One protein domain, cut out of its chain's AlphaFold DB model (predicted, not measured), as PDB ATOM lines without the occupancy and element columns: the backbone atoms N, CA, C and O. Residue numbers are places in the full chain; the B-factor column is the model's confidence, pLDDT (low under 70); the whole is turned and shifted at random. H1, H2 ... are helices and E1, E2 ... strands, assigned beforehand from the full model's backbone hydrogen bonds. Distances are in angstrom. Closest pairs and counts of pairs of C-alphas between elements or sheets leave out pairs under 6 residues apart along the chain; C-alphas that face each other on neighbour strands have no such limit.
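AT A GLANCE: This is residues 3 to 71 of the 294 residues of a protein of Choanephora cucurbitarum (UniProt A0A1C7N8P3). With little regular structure, a small hairpin of E1 and E2 makes one end, its free loop, residues 15 to 20, sticking out, while H1, H2, H3 and loops form a loose cluster at the other. The tail, residues 57 to 71, folds back past H1. The 69 printed residues, ordered E1 E2 H1 H2 H3, are mixed, with 27 in named elements, and only just loose, close to compact: radius of gyration of the C-alphas 13.3 A, spans 39 by 27 by 16 A.

IN THESE COORDINATES: E1, residues 11 to 13, spans 6.5 A from C-alpha 11 at (-4.013, -52.282, 4.860). E2 is 22 to 24, 6.3 A; H1 27 to 37, 15.2 A; H2 46 to 49, 5.4 A. H3, 51 to 56, spans 9.4 A, ending at (4.079, -27.571, 2.311).

HOW THE PARTS SIT: E1 and E2 are antiparallel at 153 degrees, with N 11 and O 24 2.9 A apart. H1 and H3 are close but not clearly touching, C-alphas of Lys 35 and Asp 56 closest at 6.3 A. Every O i to N i+4 pair is within hydrogen-bond range in H1, 1 of 2 in H3; H2 is too short for one.

THE WHOLE: The printed part has no cut and no long link. Residues 3 to 6 are under pLDDT 70.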
ATOM      1  N   ASP A   3      -5.663 -48.824  -6.349       59.62
ATOM      2  CA  ASP A   3      -5.355 -49.666  -7.522       59.62
ATOM      3  C   ASP A   3      -4.446 -48.977  -8.559       59.62
ATOM      4  O   ASP A   3      -3.956 -49.613  -9.486       59.62
ATOM      5  N   SER A   4      -4.240 -47.664  -8.421       64.06
ATOM      6  CA  SER A   4      -3.403 -46.857  -9.315       64.06
ATOM      7  C   SER A   4      -1.963 -46.707  -8.811       64.06
ATOM      8  O   SER A   4      -1.149 -46.149  -9.535       64.06
ATOM      9  N   ASN A   5      -1.659 -47.182  -7.596       66.62
ATOM     10  CA  ASN A   5      -0.342 -47.095  -6.959       66.62
ATOM     11  C   ASN A   5       0.052 -48.496  -6.440       66.62
ATOM     12  O   ASN A   5      -0.186 -48.797  -5.268       66.62
ATOM     13  N   PRO A   6       0.576 -49.393  -7.297       67.69
ATOM     14  CA  PRO A   6       0.863 -50.779  -6.916       67.69
ATOM     15  C   PRO A   6       1.960 -50.901  -5.845       67.69
ATOM     16  O   PRO A   6       1.941 -51.858  -5.074       67.69
ATOM     17  N   GLU A   7       2.872 -49.930  -5.742       72.19
ATOM     18  CA  GLU A   7       3.882 -49.865  -4.675       72.19
ATOM     19  C   GLU A   7       3.317 -49.488  -3.291       72.19
ATOM     20  O   GLU A   7       3.992 -49.644  -2.268       72.19
ATOM     21  N   LEU A   8       2.073 -49.007  -3.224       77.75
ATOM     22  CA  LEU A   8       1.481 -48.549  -1.978       77.75
ATOM     23  C   LEU A   8       1.056 -49.743  -1.114       77.75
ATOM     24  O   LEU A   8       0.056 -50.414  -1.375       77.75
ATOM     25  N   ARG A   9       1.793 -49.989  -0.026       83.06
ATOM     26  CA  ARG A   9       1.453 -51.014   0.977       83.06
ATOM     27  C   ARG A   9       0.209 -50.601   1.764       83.06
ATOM     28  O   ARG A   9       0.305 -49.950   2.798       83.06
ATOM     29  N   VAL A  10      -0.967 -50.977   1.271       89.69
ATOM     30  CA  VAL A  10      -2.255 -50.631   1.880       89.69
ATOM     31  C   VAL A  10      -2.773 -51.744   2.785       89.69
ATOM     32  O   VAL A  10      -2.841 -52.903   2.378       89.69
ATOM     33  N   LYS A  11      -3.253 -51.384   3.979       92.00
ATOM     34  CA  LYS A  11      -4.013 -52.282   4.860       92.00
ATOM     35  C   LYS A  11      -5.473 -51.833   4.925       92.00
ATOM     36  O   LYS A  11      -5.767 -50.692   5.265       92.00
ATOM     37  N   LYS A  12      -6.407 -52.727   4.597       94.50
ATOM     38  CA  LYS A  12      -7.854 -52.462   4.691       94.50
ATOM     39  C   LYS A  12      -8.384 -53.054   5.993       94.50
ATOM     40  O   LYS A  12      -8.277 -54.260   6.192       94.50
ATOM     41  N   ILE A  13      -8.963 -52.222   6.857       94.12
ATOM     42  CA  ILE A  13      -9.595 -52.661   8.110       94.12
ATOM     43  C   ILE A  13     -11.111 -52.542   7.949       94.12
ATOM     44  O   ILE A  13     -11.622 -51.456   7.672       94.12
ATOM     45  N   ARG A  14     -11.820 -53.670   8.088       94.94
ATOM     46  CA  ARG A  14     -13.288 -53.761   8.028       94.94
ATOM     47  C   ARG A  14     -13.824 -54.524   9.238       94.94
ATOM     48  O   ARG A  14     -13.170 -55.450   9.702       94.94
ATOM     49  N   GLY A  15     -15.022 -54.158   9.700       92.56
ATOM     50  CA  GLY A  15     -15.631 -54.736  10.903       92.56
ATOM     51  C   GLY A  15     -15.063 -54.153  12.204       92.56
ATOM     52  O   GLY A  15     -14.111 -53.372  12.190       92.56
ATOM     53  N   GLY A  16     -15.685 -54.478  13.338       94.38
ATOM     54  CA  GLY A  16     -15.265 -53.971  14.650       94.38
ATOM     55  C   GLY A  16     -15.505 -52.468  14.843       94.38
ATOM     56  O   GLY A  16     -16.479 -51.914  14.333       94.38
ATOM     57  N   PHE A  17     -14.625 -51.805  15.599       94.31
ATOM     58  CA  PHE A  17     -14.794 -50.405  16.002       94.31
ATOM     59  C   PHE A  17     -14.729 -49.438  14.812       94.31
ATOM     60  O   PHE A  17     -13.707 -49.328  14.138       94.31
ATOM     61  N   LEU A  18     -15.815 -48.697  14.575       94.56
ATOM     62  CA  LEU A  18     -16.004 -47.911  13.352       94.56
ATOM     63  C   LEU A  18     -14.937 -46.821  13.143       94.56
ATOM     64  O   LEU A  18     -14.559 -46.559  12.006       94.56
ATOM     65  N   LYS A  19     -14.396 -46.230  14.219       94.62
ATOM     66  CA  LYS A  19     -13.437 -45.109  14.120       94.62
ATOM     67  C   LYS A  19     -12.077 -45.493  13.525       94.62
ATOM     68  O   LYS A  19     -11.383 -44.617  13.026       94.62
ATOM     69  N   ILE A  20     -11.690 -46.769  13.589       94.56
ATOM     70  CA  ILE A  20     -10.407 -47.256  13.043       94.56
ATOM     71  C   ILE A  20     -10.565 -47.911  11.666       94.56
ATOM     72  O   ILE A  20      -9.585 -48.353  11.061       94.56
ATOM     73  N   GLN A  21     -11.801 -48.033  11.180       94.88
ATOM     74  CA  GLN A  21     -12.060 -48.647   9.888       94.88
ATOM     75  C   GLN A  21     -11.575 -47.746   8.758       94.88
ATOM     76  O   GLN A  21     -11.591 -46.520   8.855       94.88
ATOM     77  N   GLY A  22     -11.173 -48.374   7.655       94.94
ATOM     78  CA  GLY A  22     -10.774 -47.656   6.457       94.94
ATOM     79  C   GLY A  22      -9.538 -48.226   5.784       94.94
ATOM     80  O   GLY A  22      -9.179 -49.398   5.935       94.94
ATOM     81  N   THR A  23      -8.927 -47.365   4.977       93.94
ATOM     82  CA  THR A  23      -7.743 -47.669   4.178       93.94
ATOM     83  C   THR A  23      -6.541 -47.034   4.852       93.94
ATOM     84  O   THR A  23      -6.403 -45.816   4.853       93.94
ATOM     85  N   TRP A  24      -5.685 -47.871   5.421       94.31
ATOM     86  CA  TRP A  24      -4.472 -47.452   6.100       94.31
ATOM     87  C   TRP A  24      -3.304 -47.500   5.128       94.31
ATOM     88  O   TRP A  24      -3.124 -48.490   4.410       94.31
ATOM     89  N   ILE A  25      -2.521 -46.427   5.118       93.69
ATOM     90  CA  ILE A  25      -1.346 -46.258   4.268       93.69
ATOM     91  C   ILE A  25      -0.170 -45.768   5.125       93.69
ATOM     92  O   ILE A  25      -0.408 -45.155   6.168       93.69
ATOM     93  N   PRO A  26       1.085 -46.029   4.724       93.88
ATOM     94  CA  PRO A  26       2.250 -45.521   5.439       93.88
ATOM     95  C   PRO A  26       2.260 -43.991   5.506       93.88
ATOM     96  O   PRO A  26       1.804 -43.321   4.576       93.88
ATOM     97  N   TYR A  27       2.823 -43.458   6.594       93.69
ATOM     98  CA  TYR A  27       2.862 -42.024   6.888       93.69
ATOM     99  C   TYR A  27       3.429 -41.193   5.729       93.69
ATOM    100  O   TYR A  27       2.789 -40.237   5.303       93.69
ATOM    101  N   GLU A  28       4.562 -41.611   5.158       92.12
ATOM    102  CA  GLU A  28       5.231 -40.902   4.056       92.12
ATOM    103  C   GLU A  28       4.305 -40.677   2.852       92.12
ATOM    104  O   GLU A  28       4.216 -39.585   2.292       92.12
ATOM    105  N   PHE A  29       3.537 -41.703   2.483       91.00
ATOM    106  CA  PHE A  29       2.609 -41.617   1.360       91.00
ATOM    107  C   PHE A  29       1.353 -40.817   1.706       91.00
ATOM    108  O   PHE A  29       0.843 -40.089   0.853       91.00
ATOM    109  N   ALA A  30       0.867 -40.914   2.948       93.94
ATOM    110  CA  ALA A  30      -0.222 -40.067   3.429       93.94
ATOM    111  C   ALA A  30       0.167 -38.590   3.367       93.94
ATOM    112  O   ALA A  30      -0.596 -37.782   2.841       93.94
ATOM    113  N   TYR A  31       1.373 -38.258   3.826       94.25
ATOM    114  CA  TYR A  31       1.904 -36.903   3.797       94.25
ATOM    115  C   TYR A  31       1.948 -36.355   2.363       94.25
ATOM    116  O   TYR A  31       1.421 -35.274   2.102       94.25
ATOM    117  N   ILE A  32       2.487 -37.123   1.407       92.06
ATOM    118  CA  ILE A  32       2.559 -36.725  -0.010       92.06
ATOM    119  C   ILE A  32       1.160 -36.518  -0.614       92.06
ATOM    120  O   ILE A  32       0.917 -35.515  -1.290       92.06
ATOM    121  N   LEU A  33       0.221 -37.437  -0.369       92.19
ATOM    122  CA  LEU A  33      -1.152 -37.322  -0.875       92.19
ATOM    123  C   LEU A  33      -1.869 -36.106  -0.285       92.19
ATOM    124  O   LEU A  33      -2.495 -35.336  -1.018       92.19
ATOM    125  N   CYS A  34      -1.757 -35.904   1.027       94.94
ATOM    126  CA  CYS A  34      -2.366 -34.774   1.711       94.94
ATOM    127  C   CYS A  34      -1.742 -33.450   1.251       94.94
ATOM    128  O   CYS A  34      -2.482 -32.503   0.986       94.94
ATOM    129  N   LYS A  35      -0.424 -33.397   1.028       94.12
ATOM    130  CA  LYS A  35       0.263 -32.225   0.464       94.12
ATOM    131  C   LYS A  35      -0.328 -31.800  -0.885       94.12
ATOM    132  O   LYS A  35      -0.428 -30.609  -1.160       94.12
ATOM    133  N   ARG A  36      -0.761 -32.752  -1.717       93.06
ATOM    134  CA  ARG A  36      -1.334 -32.472  -3.045       93.06
ATOM    135  C   ARG A  36      -2.836 -32.216  -3.055       93.06
ATOM    136  O   ARG A  36      -3.331 -31.657  -4.024       93.06
ATOM    137  N   THR A  37      -3.580 -32.646  -2.040       93.88
ATOM    138  CA  THR A  37      -5.057 -32.676  -2.113       93.88
ATOM    139  C   THR A  37      -5.773 -31.951  -0.985       93.88
ATOM    140  O   THR A  37      -6.928 -31.564  -1.141       93.88
ATOM    141  N   ALA A  38      -5.109 -31.737   0.146       94.94
ATOM    142  CA  ALA A  38      -5.757 -31.335   1.385       94.94
ATOM    143  C   ALA A  38      -5.655 -29.826   1.661       94.94
ATOM    144  O   ALA A  38      -5.560 -29.425   2.816       94.94
ATOM    145  N   TRP A  39      -5.695 -28.971   0.628       95.56
ATOM    146  CA  TRP A  39      -5.573 -27.515   0.808       95.56
ATOM    147  C   TRP A  39      -6.624 -26.954   1.763       95.56
ATOM    148  O   TRP A  39      -6.294 -26.170   2.653       95.56
ATOM    149  N   VAL A  40      -7.877 -27.380   1.609       95.75
ATOM    150  CA  VAL A  40      -9.015 -26.863   2.387       95.75
ATOM    151  C   VAL A  40      -8.894 -27.222   3.871       95.75
ATOM    152  O   VAL A  40      -9.149 -26.379   4.723       95.75
ATOM    153  N   ILE A  41      -8.438 -28.440   4.175       95.56
ATOM    154  CA  ILE A  41      -8.367 -28.992   5.539       95.56
ATOM    155  C   ILE A  41      -6.952 -28.944   6.139       95.56
ATOM    156  O   ILE A  41      -6.684 -29.553   7.173       95.56
ATOM    157  N   ARG A  42      -6.008 -28.234   5.504       95.31
ATOM    158  CA  ARG A  42      -4.587 -28.262   5.898       95.31
ATOM    159  C   ARG A  42      -4.332 -27.824   7.339       95.31
ATOM    160  O   ARG A  42      -3.386 -28.296   7.959       95.31
ATOM    161  N   LYS A  43      -5.176 -26.926   7.861       95.69
ATOM    162  CA  LYS A  43      -5.100 -26.434   9.241       95.69
ATOM    163  C   LYS A  43      -5.504 -27.505  10.254       95.69
ATOM    164  O   LYS A  43      -4.893 -27.576  11.307       95.69
ATOM    165  N   ASP A  44      -6.456 -28.369   9.915       95.88
ATOM    166  CA  ASP A  44      -6.920 -29.441  10.806       95.88
ATOM    167  C   ASP A  44      -5.885 -30.573  10.871       95.88
ATOM    168  O   ASP A  44      -5.594 -31.141  11.928       95.88
ATOM    169  N   LEU A  45      -5.247 -30.837   9.727       95.75
ATOM    170  CA  LEU A  45      -4.169 -31.814   9.586       95.75
ATOM    171  C   LEU A  45      -2.852 -31.393  10.262       95.75
ATOM    172  O   LEU A  45      -1.936 -32.211  10.372       95.75
ATOM    173  N   PHE A  46      -2.768 -30.159  10.774       95.19
ATOM    174  CA  PHE A  46      -1.656 -29.677  11.598       95.19
ATOM    175  C   PHE A  46      -1.368 -30.606  12.784       95.19
ATOM    176  O   PHE A  46      -0.210 -30.871  13.089       95.19
ATOM    177  N   SER A  47      -2.412 -31.135  13.428       95.44
ATOM    178  CA  SER A  47      -2.278 -32.021  14.593       95.44
ATOM    179  C   SER A  47      -1.620 -33.369  14.269       95.44
ATOM    180  O   SER A  47      -1.053 -34.001  15.155       95.44
ATOM    181  N   ILE A  48      -1.669 -33.796  13.003       95.19
ATOM    182  CA  ILE A  48      -1.169 -35.099  12.546       95.19
ATOM    183  C   ILE A  48       0.219 -34.963  11.910       95.19
ATOM    184  O   ILE A  48       1.113 -35.758  12.191       95.19
ATOM    185  N   PHE A  49       0.408 -33.967  11.039       95.94
ATOM    186  CA  PHE A  49       1.644 -33.798  10.261       95.94
ATOM    187  C   PHE A  49       2.567 -32.690  10.787       95.94
ATOM    188  O   PHE A  49       3.702 -32.557  10.330       95.94
ATOM    189  N   GLY A  50       2.101 -31.894  11.747       94.12
ATOM    190  CA  GLY A  50       2.868 -30.824  12.368       94.12
ATOM    191  C   GLY A  50       2.848 -29.490  11.605       94.12
ATOM    192  O   GLY A  50       2.240 -29.358  10.539       94.12
ATOM    193  N   PRO A  51       3.547 -28.470  12.136       92.69
ATOM    194  CA  PRO A  51       3.497 -27.089  11.645       92.69
ATOM    195  C   PRO A  51       4.009 -26.909  10.216       92.69
ATOM    196  O   PRO A  51       3.516 -26.051   9.486       92.69
ATOM    197  N   ARG A  52       4.976 -27.730   9.798       93.25
ATOM    198  CA  ARG A  52       5.586 -27.634   8.462       93.25
ATOM    199  C   ARG A  52       4.589 -27.980   7.356       93.25
ATOM    200  O   ARG A  52       4.631 -27.381   6.288       93.25
ATOM    201  N   PHE A  53       3.630 -28.857   7.655       95.31
ATOM    202  CA  PHE A  53       2.647 -29.331   6.690       95.31
ATOM    203  C   PHE A  53       1.842 -28.195   6.052       95.31
ATOM    204  O   PHE A  53       1.660 -28.191   4.842       95.31
ATOM    205  N   VAL A  54       1.413 -27.198   6.834       93.69
ATOM    206  CA  VAL A  54       0.558 -26.101   6.344       93.69
ATOM    207  C   VAL A  54       1.236 -25.285   5.239       93.69
ATOM    208  O   VAL A  54       0.550 -24.840   4.321       93.69
ATOM    209  N   ALA A  55       2.556 -25.100   5.334       92.38
ATOM    210  CA  ALA A  55       3.357 -24.397   4.333       92.38
ATOM    211  C   ALA A  55       3.701 -25.286   3.129       92.38
ATOM    212  O   ALA A  55       3.893 -24.788   2.025       92.38
ATOM    213  N   ASP A  56       3.771 -26.597   3.347       93.44
ATOM    214  CA  ASP A  56       4.079 -27.571   2.311       93.44
ATOM    215  C   ASP A  56       2.897 -27.859   1.374       93.44
ATOM    216  O   ASP A  56       3.133 -28.226   0.223       93.44
ATOM    217  N   VAL A  57       1.645 -27.719   1.829       94.81
ATOM    218  CA  VAL A  57       0.460 -28.039   1.011       94.81
ATOM    219  C   VAL A  57       0.388 -27.170  -0.245       94.81
ATOM    220  O   VAL A  57       0.549 -25.954  -0.193       94.81
ATOM    221  N   LEU A  58       0.093 -27.805  -1.378       93.31
ATOM    222  CA  LEU A  58      -0.033 -27.142  -2.669       93.31
ATOM    223  C   LEU A  58      -1.315 -26.308  -2.752       93.31
ATOM    224  O   LEU A  58      -2.396 -26.772  -2.384       93.31
ATOM    225  N   ASP A  59      -1.182 -25.101  -3.297       93.00
ATOM    226  CA  ASP A  59      -2.308 -24.232  -3.632       93.00
ATOM    227  C   ASP A  59      -3.165 -24.856  -4.755       93.00
ATOM    228  O   ASP A  59      -2.608 -25.509  -5.646       93.00
ATOM    229  N   PRO A  60      -4.494 -24.639  -4.775       94.00
ATOM    230  CA  PRO A  60      -5.379 -25.116  -5.838       94.00
ATOM    231  C   PRO A  60      -4.980 -24.702  -7.258       94.00
ATOM    232  O   PRO A  60      -5.366 -25.365  -8.218       94.00
ATOM    233  N   SER A  61      -4.211 -23.624  -7.396       93.56
ATOM    234  CA  SER A  61      -3.693 -23.124  -8.673       93.56
ATOM    235  C   SER A  61      -2.507 -23.945  -9.201       93.56
ATOM    236  O   SER A  61      -2.121 -23.802 -10.361       93.56
ATOM    237  N   HIS A  62      -1.895 -24.791  -8.364       91.31
ATOM    238  CA  HIS A  62      -0.719 -25.576  -8.725       91.31
ATOM    239  C   HIS A  62      -1.093 -26.772  -9.630       91.31
ATOM    240  O   HIS A  62      -2.046 -27.489  -9.330       91.31
ATOM    241  N   PRO A  63      -0.322 -27.086 -10.690       89.12
ATOM    242  CA  PRO A  63      -0.662 -28.151 -11.648       89.12
ATOM    243  C   PRO A  63      -0.693 -29.568 -11.052       89.12
ATOM    244  O   PRO A  63      -1.364 -30.450 -11.581       89.12
ATOM    245  N   GLU A  64       0.040 -29.810  -9.963       86.50
ATOM    246  CA  GLU A  64       0.004 -31.090  -9.232       86.50
ATOM    247  C   GLU A  64      -1.099 -31.170  -8.165       86.50
ATOM    248  O   GLU A  64      -1.285 -32.229  -7.556       86.50
ATOM    249  N   TYR A  65      -1.826 -30.076  -7.916       90.94
ATOM    250  CA  TYR A  65      -2.933 -30.097  -6.969       90.94
ATOM    251  C   TYR A  65      -4.034 -31.051  -7.455       90.94
ATOM    252  O   TYR A  65      -4.370 -31.108  -8.635       90.94
ATOM    253  N   GLY A  66      -4.576 -31.857  -6.543       87.50
ATOM    254  CA  GLY A  66      -5.559 -32.896  -6.861       87.50
ATOM    255  C   GLY A  66      -4.966 -34.186  -7.445       87.50
ATOM    256  O   GLY A  66      -5.712 -35.129  -7.715       87.50
ATOM    257  N   CYS A  67      -3.644 -34.282  -7.628       85.88
ATOM    258  CA  CYS A  67      -3.020 -35.504  -8.130       85.88
ATOM    259  C   CYS A  67      -2.931 -36.581  -7.033       85.88
ATOM    260  O   CYS A  67      -2.207 -36.435  -6.050       85.88
ATOM    261  N   LEU A  68      -3.649 -37.692  -7.235       85.44
ATOM    262  CA  LEU A  68      -3.680 -38.853  -6.329       85.44
ATOM    263  C   LEU A  68      -2.608 -39.912  -6.631       85.44
ATOM    264  O   LEU A  68      -2.629 -40.999  -6.047       85.44
ATOM    265  N   LEU A  69      -1.719 -39.641  -7.588       83.06
ATOM    266  CA  LEU A  69      -0.615 -40.535  -7.905       83.06
ATOM    267  C   LEU A  69       0.600 -40.153  -7.060       83.06
ATOM    268  O   LEU A  69       0.949 -38.974  -6.958       83.06
ATOM    269  N   LEU A  70       1.231 -41.151  -6.451       77.88
ATOM    270  CA  LEU A  70       2.406 -40.946  -5.608       77.88
ATOM    271  C   LEU A  70       3.610 -40.537  -6.461       77.88
ATOM    272  O   LEU A  70       4.222 -39.505  -6.172       77.88
ATOM    273  N   ASP A  71       3.812 -41.239  -7.582       74.62
ATOM    274  CA  ASP A  71       4.867 -40.982  -8.564       74.62
ATOM    275  C   ASP A  71       4.319 -40.390  -9.878       74.62
ATOM    276  O   ASP A  71       4.115 -41.107 -10.864       74.62
TER     277      ASP A  71